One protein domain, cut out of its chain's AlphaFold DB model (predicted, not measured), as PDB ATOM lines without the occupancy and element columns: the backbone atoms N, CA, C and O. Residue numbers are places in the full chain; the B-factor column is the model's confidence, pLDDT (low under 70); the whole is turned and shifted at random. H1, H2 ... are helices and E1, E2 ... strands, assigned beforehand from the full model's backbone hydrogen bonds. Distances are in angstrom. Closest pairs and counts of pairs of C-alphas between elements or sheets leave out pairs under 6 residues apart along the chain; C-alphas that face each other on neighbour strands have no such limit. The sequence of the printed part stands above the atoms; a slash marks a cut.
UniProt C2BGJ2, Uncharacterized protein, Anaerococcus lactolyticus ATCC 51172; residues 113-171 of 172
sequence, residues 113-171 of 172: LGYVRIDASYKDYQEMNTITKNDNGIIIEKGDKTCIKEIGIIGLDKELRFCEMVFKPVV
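What this domain is: This is residues 113 to 171 of the 172 residues of an uncharacterized protein of Anaerococcus lactolyticus ATCC 51172 (UniProt C2BGJ2). A single twisted five-stranded sheet makes the length of this flat domain, and one short helix, H1, packs at its E2 end, on E2 and E1. The far end is the small hairpin of E4 and E5. The 59 printed residues, mostly strand by class, run E1, H1, E2, E3, E4, E5; the mixed sheet has the order E2, E1, E3, E5, E4. The whole is only just compact, close to loose, with a radius of gyration of the C-alphas of 12.1 A and spans of 36 by 26 by 11 A.

Where its parts are: Find C-alpha 113 at (0.214, -37.608, 3.581); from there E1, residues 113 to 121, runs 23.8 A. Beside it are E2, residues 138 to 143, and E3, residues 147 to 154, 21.6 A long. Next come E5, residues 165 to 170, ending at C-alpha 170, (-6.985, -42.503, 3.357), and E4, residues 160 to 162. H1, residues 125 to 132, begins at (13.822, -52.598, -5.999) and is 10.5 A long.

How they stand to each other: Look first at E1 and E3, antiparallel at 166 degrees, with N 117 and O 150 2.8 A apart. E2 is parallel to E1, with N 139 and O 116 2.9 A apart. E5 is parallel to E3, with N 153 and O 168 2.8 A apart. In the hairpin of E4 and E5, N 167 and O 160 are 2.8 A apart. E2 and E4 are the edge strands. The sheet is only just strongly twisted, its C-alphas up to 4.5 A off the best plane. H1 is on the sheet at a height of 8.6 A, over E1 and only just over E2, with 3 of its C-alphas falling there. It runs along the strands, at 13 degrees to E1 on the local plane. Its closest C-alphas to E2 are those of Asn 129 and Ile 140, 6.1 A apart. E1, H1 and E2 form a strand-helix-strand unit, two parallel neighbour strands with a helix between, its crossover right-handed. Every O i to N i+4 pair of H1 is within hydrogen-bond range.

The domain as a whole: The C-alphas of Lys 123 and Asp 157, the two farthest apart, are 36.2 A apart. The printed part has no cut, and its five links are tight. Its mean pLDDT is 94.0, and no printed residue is under 70.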
ATOM      1  N   LEU A 113      -0.082 -36.424   4.393       92.94
ATOM      2  CA  LEU A 113       0.214 -37.608   3.581       92.94
ATOM      3  C   LEU A 113       0.010 -38.885   4.413       92.94
ATOM      4  O   LEU A 113       0.534 -39.001   5.522       92.94
ATOM      5  N   GLY A 114      -0.760 -39.828   3.879       95.12
ATOM      6  CA  GLY A 114      -0.932 -41.164   4.446       95.12
ATOM      7  C   GLY A 114       0.176 -42.106   3.988       95.12
ATOM      8  O   GLY A 114       0.869 -42.680   4.822       95.12
ATOM      9  N   TYR A 115       0.367 -42.220   2.673       96.56
ATOM     10  CA  TYR A 115       1.440 -43.019   2.084       96.56
ATOM     11  C   TYR A 115       1.834 -42.528   0.688       96.56
ATOM     12  O   TYR A 115       1.099 -41.785   0.038       96.56
ATOM     13  N   VAL A 116       2.971 -43.013   0.200       96.25
ATOM     14  CA  VAL A 116       3.421 -42.925  -1.189       96.25
ATOM     15  C   VAL A 116       3.703 -44.344  -1.671       96.25
ATOM     16  O   VAL A 116       4.536 -45.039  -1.091       96.25
ATOM     17  N   ARG A 117       3.009 -44.785  -2.722       96.19
ATOM     18  CA  ARG A 117       3.253 -46.079  -3.369       96.19
ATOM     19  C   ARG A 117       4.126 -45.890  -4.601       96.19
ATOM     20  O   ARG A 117       3.837 -45.057  -5.467       96.19
ATOM     21  N   ILE A 118       5.181 -46.690  -4.673       95.62
ATOM     22  CA  ILE A 118       6.210 -46.637  -5.703       95.62
ATOM     23  C   ILE A 118       6.338 -48.023  -6.317       95.62
ATOM     24  O   ILE A 118       6.656 -48.985  -5.620       95.62
ATOM     25  N   ASP A 119       6.180 -48.098  -7.633       95.50
ATOM     26  CA  ASP A 119       6.697 -49.234  -8.383       95.50
ATOM     27  C   ASP A 119       8.201 -49.040  -8.502       95.50
ATOM     28  O   ASP A 119       8.659 -47.982  -8.937       95.50
ATOM     29  N   ALA A 120       8.981 -50.047  -8.137       96.81
ATOM     30  CA  ALA A 120      10.410 -50.094  -8.382       96.81
ATOM     31  C   ALA A 120      10.713 -51.182  -9.409       96.81
ATOM     32  O   ALA A 120      10.276 -52.330  -9.277       96.81
ATOM     33  N   SER A 121      11.499 -50.821 -10.425       97.06
ATOM     34  CA  SER A 121      11.995 -51.792 -11.397       97.06
ATOM     35  C   SER A 121      12.794 -52.885 -10.693       97.06
ATOM     36  O   SER A 121      13.407 -52.636  -9.652       97.06
ATOM     37  N   TYR A 122      12.874 -54.079 -11.283       95.38
ATOM     38  CA  TYR A 122      13.659 -55.183 -10.714       95.38
ATOM     39  C   TYR A 122      15.100 -54.774 -10.341       95.38
ATOM     40  O   TYR A 122      15.633 -55.220  -9.330       95.38
ATOM     41  N   LYS A 123      15.710 -53.876 -11.131       95.75
ATOM     42  CA  LYS A 123      17.073 -53.369 -10.909       95.75
ATOM     43  C   LYS A 123      17.183 -52.405  -9.724       95.75
ATOM     44  O   LYS A 123      18.244 -52.331  -9.119       95.75
ATOM     45  N   ASP A 124      16.117 -51.671  -9.413       96.69
ATOM     46  CA  ASP A 124      16.130 -50.626  -8.384       96.69
ATOM     47  C   ASP A 124      15.476 -51.089  -7.074       96.69
ATOM     48  O   ASP A 124      15.727 -50.499  -6.026       96.69
ATOM     49  N   TYR A 125      14.659 -52.149  -7.114       97.19
ATOM     50  CA  TYR A 125      13.822 -52.598  -5.999       97.19
ATOM     51  C   TYR A 125      14.606 -52.811  -4.703       97.19
ATOM     52  O   TYR A 125      14.211 -52.293  -3.664       97.19
ATOM     53  N   GLN A 126      15.728 -53.537  -4.746       96.56
ATOM     54  CA  GLN A 126      16.498 -53.830  -3.531       96.56
ATOM     55  C   GLN A 126      17.062 -52.561  -2.885       96.56
ATOM     56  O   GLN A 126      16.940 -52.385  -1.671       96.56
ATOM     57  N   GLU A 127      17.648 -51.664  -3.681       96.94
ATOM     58  CA  GLU A 127      18.197 -50.402  -3.182       96.94
ATOM     59  C   GLU A 127      17.085 -49.475  -2.667       96.94
ATOM     60  O   GLU A 127      17.206 -48.934  -1.567       96.94
ATOM     61  N   MET A 128      15.984 -49.349  -3.418       96.81
ATOM     62  CA  MET A 128      14.820 -48.532  -3.058       96.81
ATOM     63  C   MET A 128      14.179 -49.019  -1.757       96.81
ATOM     64  O   MET A 128      13.966 -48.230  -0.836       96.81
ATOM     65  N   ASN A 129      13.928 -50.323  -1.646       96.38
ATOM     66  CA  ASN A 129      13.371 -50.931  -0.444       96.38
ATOM     67  C   ASN A 129      14.316 -50.741   0.750       96.38
ATOM     68  O   ASN A 129      13.884 -50.375   1.834       96.38
ATOM     69  N   THR A 130      15.625 -50.911   0.554       96.25
ATOM     70  CA  THR A 130      16.604 -50.767   1.643       96.25
ATOM     71  C   THR A 130      16.711 -49.332   2.154       96.25
ATOM     72  O   THR A 130      16.816 -49.137   3.367       96.25
ATOM     73  N   ILE A 131      16.703 -48.327   1.268       95.75
ATOM     74  CA  ILE A 131      16.839 -46.923   1.685       95.75
ATOM     75  C   ILE A 131      15.562 -46.382   2.339       95.75
ATOM     76  O   ILE A 131      15.651 -45.524   3.212       95.75
ATOM     77  N   THR A 132      14.393 -46.914   1.971       95.19
ATOM     78  CA  THR A 132      13.082 -46.469   2.481       95.19
ATOM     79  C   THR A 132      12.520 -47.334   3.613       95.19
ATOM     80  O   THR A 132      11.531 -46.949   4.222       95.19
ATOM     81  N   LYS A 133      13.174 -48.447   3.975       92.75
ATOM     82  CA  LYS A 133      12.659 -49.461   4.923       92.75
ATOM     83  C   LYS A 133      12.185 -48.957   6.294       92.75
ATOM     84  O   LYS A 133      11.467 -49.673   6.978       92.75
ATOM     85  N   ASN A 134      12.661 -47.793   6.734       90.56
ATOM     86  CA  ASN A 134      12.337 -47.227   8.045       90.56
ATOM     87  C   ASN A 134      11.167 -46.227   7.986       90.56
ATOM     88  O   ASN A 134      10.827 -45.645   9.014       90.56
ATOM     89  N   ASP A 135      10.585 -45.991   6.809       92.75
ATOM     90  CA  ASP A 135       9.457 -45.086   6.617       92.75
ATOM     91  C   ASP A 135       8.202 -45.883   6.250       92.75
ATOM     92  O   ASP A 135       8.018 -46.316   5.113       92.75
ATOM     93  N   ASN A 136       7.310 -46.058   7.227       91.44
ATOM     94  CA  ASN A 136       6.045 -46.777   7.043       91.44
ATOM     95  C   ASN A 136       5.068 -46.051   6.099       91.44
ATOM     96  O   ASN A 136       4.062 -46.630   5.696       91.44
ATOM     97  N   GLY A 137       5.332 -44.783   5.769       94.75
ATOM     98  CA  GLY A 137       4.587 -44.030   4.769       94.75
ATOM     99  C   GLY A 137       5.028 -44.335   3.337       94.75
ATOM    100  O   GLY A 137       4.417 -43.818   2.407       94.75
ATOM    101  N   ILE A 138       6.061 -45.151   3.121       96.62
ATOM    102  CA  ILE A 138       6.550 -45.495   1.787       96.62
ATOM    103  C   ILE A 138       6.295 -46.976   1.510       96.62
ATOM    104  O   ILE A 138       6.786 -47.858   2.208       96.62
ATOM    105  N   ILE A 139       5.543 -47.251   0.446       96.81
ATOM    106  CA  ILE A 139       5.211 -48.604  -0.004       96.81
ATOM    107  C   ILE A 139       5.967 -48.865  -1.306       96.81
ATOM    108  O   ILE A 139       5.723 -48.189  -2.307       96.81
ATOM    109  N   ILE A 140       6.877 -49.843  -1.296       97.00
ATOM    110  CA  ILE A 140       7.657 -50.242  -2.475       97.00
ATOM    111  C   ILE A 140       7.126 -51.561  -3.032       97.00
ATOM    112  O   ILE A 140       7.207 -52.607  -2.385       97.00
ATOM    113  N   GLU A 141       6.649 -51.528  -4.271       96.56
ATOM    114  CA  GLU A 141       6.177 -52.694  -5.016       96.56
ATOM    115  C   GLU A 141       7.119 -52.989  -6.189       96.56
ATOM    116  O   GLU A 141       7.868 -52.127  -6.652       96.56
ATOM    117  N   LYS A 142       7.143 -54.239  -6.660       96.88
ATOM    118  CA  LYS A 142       7.892 -54.589  -7.875       96.88
ATOM    119  C   LYS A 142       7.052 -54.207  -9.090       96.88
ATOM    120  O   LYS A 142       5.907 -54.631  -9.181       96.88
ATOM    121  N   GLY A 143       7.646 -53.489 -10.037       95.00
ATOM    122  CA  GLY A 143       7.012 -53.146 -11.311       95.00
ATOM    123  C   GLY A 143       8.000 -53.151 -12.475       95.00
ATOM    124  O   GLY A 143       9.195 -53.388 -12.296       95.00
ATOM    125  N   ASP A 144       7.514 -52.861 -13.682       93.75
ATOM    126  CA  ASP A 144       8.349 -52.842 -14.895       93.75
ATOM    127  C   ASP A 144       9.295 -51.632 -14.939       93.75
ATOM    128  O   ASP A 144      10.417 -51.703 -15.450       93.75
ATOM    129  N   LYS A 145       8.852 -50.501 -14.378       92.81
ATOM    130  CA  LYS A 145       9.595 -49.238 -14.330       92.81
ATOM    131  C   LYS A 145       9.523 -48.625 -12.938       92.81
ATOM    132  O   LYS A 145       8.506 -48.730 -12.262       92.81
ATOM    133  N   THR A 146      10.588 -47.930 -12.547       93.81
ATOM    134  CA  THR A 146      10.600 -47.181 -11.286       93.81
ATOM    135  C   THR A 146       9.795 -45.896 -11.443       93.81
ATOM    136  O   THR A 146      10.179 -45.039 -12.241       93.81
ATOM    137  N   CYS A 147       8.676 -45.767 -10.729       92.38
ATOM    138  CA  CYS A 147       7.808 -44.590 -10.766       92.38
ATOM    139  C   CYS A 147       6.927 -44.489  -9.515       92.38
ATOM    140  O   CYS A 147       6.546 -45.497  -8.925       92.38
ATOM    141  N   ILE A 148       6.572 -43.262  -9.130       92.88
ATOM    142  CA  ILE A 148       5.528 -43.044  -8.128       92.88
ATOM    143  C   ILE A 148       4.185 -43.301  -8.814       92.88
ATOM    144  O   ILE A 148       3.947 -42.812  -9.917       92.88
ATOM    145  N   LYS A 149       3.335 -44.104  -8.175       91.38
ATOM    146  CA  LYS A 149       2.038 -44.527  -8.716       91.38
ATOM    147  C   LYS A 149       0.879 -43.812  -8.062       91.38
ATOM    148  O   LYS A 149      -0.079 -43.408  -8.716       91.38
ATOM    149  N   GLU A 150       0.956 -43.715  -6.744       94.75
ATOM    150  CA  GLU A 150      -0.179 -43.324  -5.935       94.75
ATOM    151  C   GLU A 150       0.291 -42.619  -4.673       94.75
ATOM    152  O   GLU A 150       1.300 -42.994  -4.074       94.75
ATOM    153  N   ILE A 151      -0.464 -41.607  -4.265       95.94
ATOM    154  CA  ILE A 151      -0.257 -40.906  -3.004       95.94
ATOM    155  C   ILE A 151      -1.558 -40.987  -2.211       95.94
ATOM    156  O   ILE A 151      -2.597 -40.483  -2.636       95.94
ATOM    157  N   GLY A 152      -1.505 -41.628  -1.051       96.44
ATOM    158  CA  GLY A 152      -2.592 -41.600  -0.086       96.44
ATOM    159  C   GLY A 152      -2.584 -40.276   0.670       96.44
ATOM    160  O   GLY A 152      -1.553 -39.884   1.219       96.44
ATOM    161  N   ILE A 153      -3.722 -39.590   0.733       96.06
ATOM    162  CA  ILE A 153      -3.893 -38.325   1.450       96.06
ATOM    163  C   ILE A 153      -4.989 -38.482   2.506       96.06
ATOM    164  O   ILE A 153      -6.121 -38.858   2.209       96.06
ATOM    165  N   ILE A 154      -4.651 -38.153   3.752       95.31
ATOM    166  CA  ILE A 154      -5.589 -38.137   4.873       95.31
ATOM    167  C   ILE A 154      -6.359 -36.808   4.856       95.31
ATOM    168  O   ILE A 154      -5.764 -35.734   4.704       95.31
ATOM    169  N   GLY A 155      -7.680 -36.897   5.034       93.50
ATOM    170  CA  GLY A 155      -8.609 -35.763   4.972       93.50
ATOM    171  C   GLY A 155      -9.079 -35.416   3.559       93.50
ATOM    172  O   GLY A 155      -9.834 -34.473   3.387       93.50
ATOM    173  N   LEU A 156      -8.634 -36.154   2.538       93.69
ATOM    174  CA  LEU A 156      -9.148 -35.998   1.183       93.69
ATOM    175  C   LEU A 156     -10.499 -36.718   1.050       93.69
ATOM    176  O   LEU A 156     -10.570 -37.912   1.320       93.69
ATOM    177  N   ASP A 157     -11.533 -36.023   0.576       89.50
ATOM    178  CA  ASP A 157     -12.894 -36.587   0.504       89.50
ATOM    179  C   ASP A 157     -13.098 -37.579  -0.651       89.50
ATOM    180  O   ASP A 157     -13.898 -38.508  -0.561       89.50
ATOM    181  N   LYS A 158     -12.398 -37.377  -1.774       91.69
ATOM    182  CA  LYS A 158     -12.557 -38.179  -2.996       91.69
ATOM    183  C   LYS A 158     -11.246 -38.366  -3.740       91.69
ATOM    184  O   LYS A 158     -10.345 -37.539  -3.638       91.69
ATOM    185  N   GLU A 159     -11.165 -39.433  -4.529       94.44
ATOM    186  CA  GLU A 159     -10.019 -39.671  -5.406       94.44
ATOM    187  C   GLU A 159      -9.824 -38.507  -6.388       94.44
ATOM    188  O   GLU A 159     -10.782 -38.011  -6.989       94.44
ATOM    189  N   LEU A 160      -8.572 -38.081  -6.554       92.38
ATOM    190  CA  LEU A 160      -8.167 -37.093  -7.549       92.38
ATOM    191  C   LEU A 160      -7.142 -37.708  -8.499       92.38
ATOM    192  O   LEU A 160      -6.293 -38.502  -8.093       92.38
ATOM    193  N   ARG A 161      -7.195 -37.305  -9.768       91.81
ATOM    194  CA  ARG A 161      -6.244 -37.734 -10.796       91.81
ATOM    195  C   ARG A 161      -5.642 -36.521 -11.478       91.81
ATOM    196  O   ARG A 161      -6.370 -35.666 -11.974       91.81
ATOM    197  N   PHE A 162      -4.317 -36.471 -11.510       85.62
ATOM    198  CA  PHE A 162      -3.566 -35.436 -12.210       85.62
ATOM    199  C   PHE A 162      -2.481 -36.107 -13.045       85.62
ATOM    200  O   PHE A 162      -1.571 -36.730 -12.502       85.62
ATOM    201  N   CYS A 163      -2.566 -35.978 -14.371       84.88
ATOM    202  CA  CYS A 163      -1.727 -36.743 -15.299       84.88
ATOM    203  C   CYS A 163      -1.820 -38.259 -14.999       84.88
ATOM    204  O   CYS A 163      -2.921 -38.787 -14.866       84.88
ATOM    205  N   GLU A 164      -0.686 -38.954 -14.870       84.56
ATOM    206  CA  GLU A 164      -0.628 -40.387 -14.534       84.56
ATOM    207  C   GLU A 164      -0.761 -40.677 -13.025       84.56
ATOM    208  O   GLU A 164      -0.782 -41.839 -12.623       84.56
ATOM    209  N   MET A 165      -0.840 -39.643 -12.181       88.31
ATOM    210  CA  MET A 165      -0.838 -39.777 -10.724       88.31
ATOM    211  C   MET A 165      -2.243 -39.894 -10.146       88.31
ATOM    212  O   MET A 165      -3.133 -39.099 -10.464       88.31
ATOM    213  N   VAL A 166      -2.403 -40.842  -9.221       93.62
ATOM    214  CA  VAL A 166      -3.633 -41.035  -8.448       93.62
ATOM    215  C   VAL A 166      -3.415 -40.580  -7.007       93.62
ATOM    216  O   VAL A 166      -2.443 -40.967  -6.358       93.62
ATOM    217  N   PHE A 167      -4.340 -39.775  -6.498       94.62
ATOM    218  CA  PHE A 167      -4.382 -39.346  -5.106       94.62
ATOM    219  C   PHE A 167      -5.613 -39.950  -4.448       94.62
ATOM    220  O   PHE A 167      -6.735 -39.633  -4.849       94.62
ATOM    221  N   LYS A 168      -5.414 -40.821  -3.459       96.06
ATOM    222  CA  LYS A 168      -6.509 -41.555  -2.817       96.06
ATOM    223  C   LYS A 168      -6.830 -41.015  -1.427       96.06
ATOM    224  O   LYS A 168      -5.899 -40.737  -0.668       96.06
ATOM    225  N   PRO A 169      -8.121 -40.921  -1.063       95.56
ATOM    226  CA  PRO A 169      -8.544 -40.794   0.322       95.56
ATOM    227  C   PRO A 169      -7.948 -41.909   1.174       95.56
ATOM    228  O   PRO A 169      -8.004 -43.081   0.801       95.56
ATOM    229  N   VAL A 170      -7.402 -41.546   2.330       94.50
ATOM    230  CA  VAL A 170      -6.985 -42.503   3.357       94.50
ATOM    231  C   VAL A 170      -7.897 -42.336   4.558       94.50
ATOM    232  O   VAL A 170      -7.881 -41.291   5.213       94.50
ATOM    233  N   VAL A 171      -8.684 -43.376   4.832       81.69
ATOM    234  CA  VAL A 171      -9.457 -43.489   6.069       81.69
ATOM    235  C   VAL A 171      -8.484 -43.876   7.177       81.69
ATOM    236  O   VAL A 171      -7.687 -44.800   7.007       81.69
TER     237      VAL A 171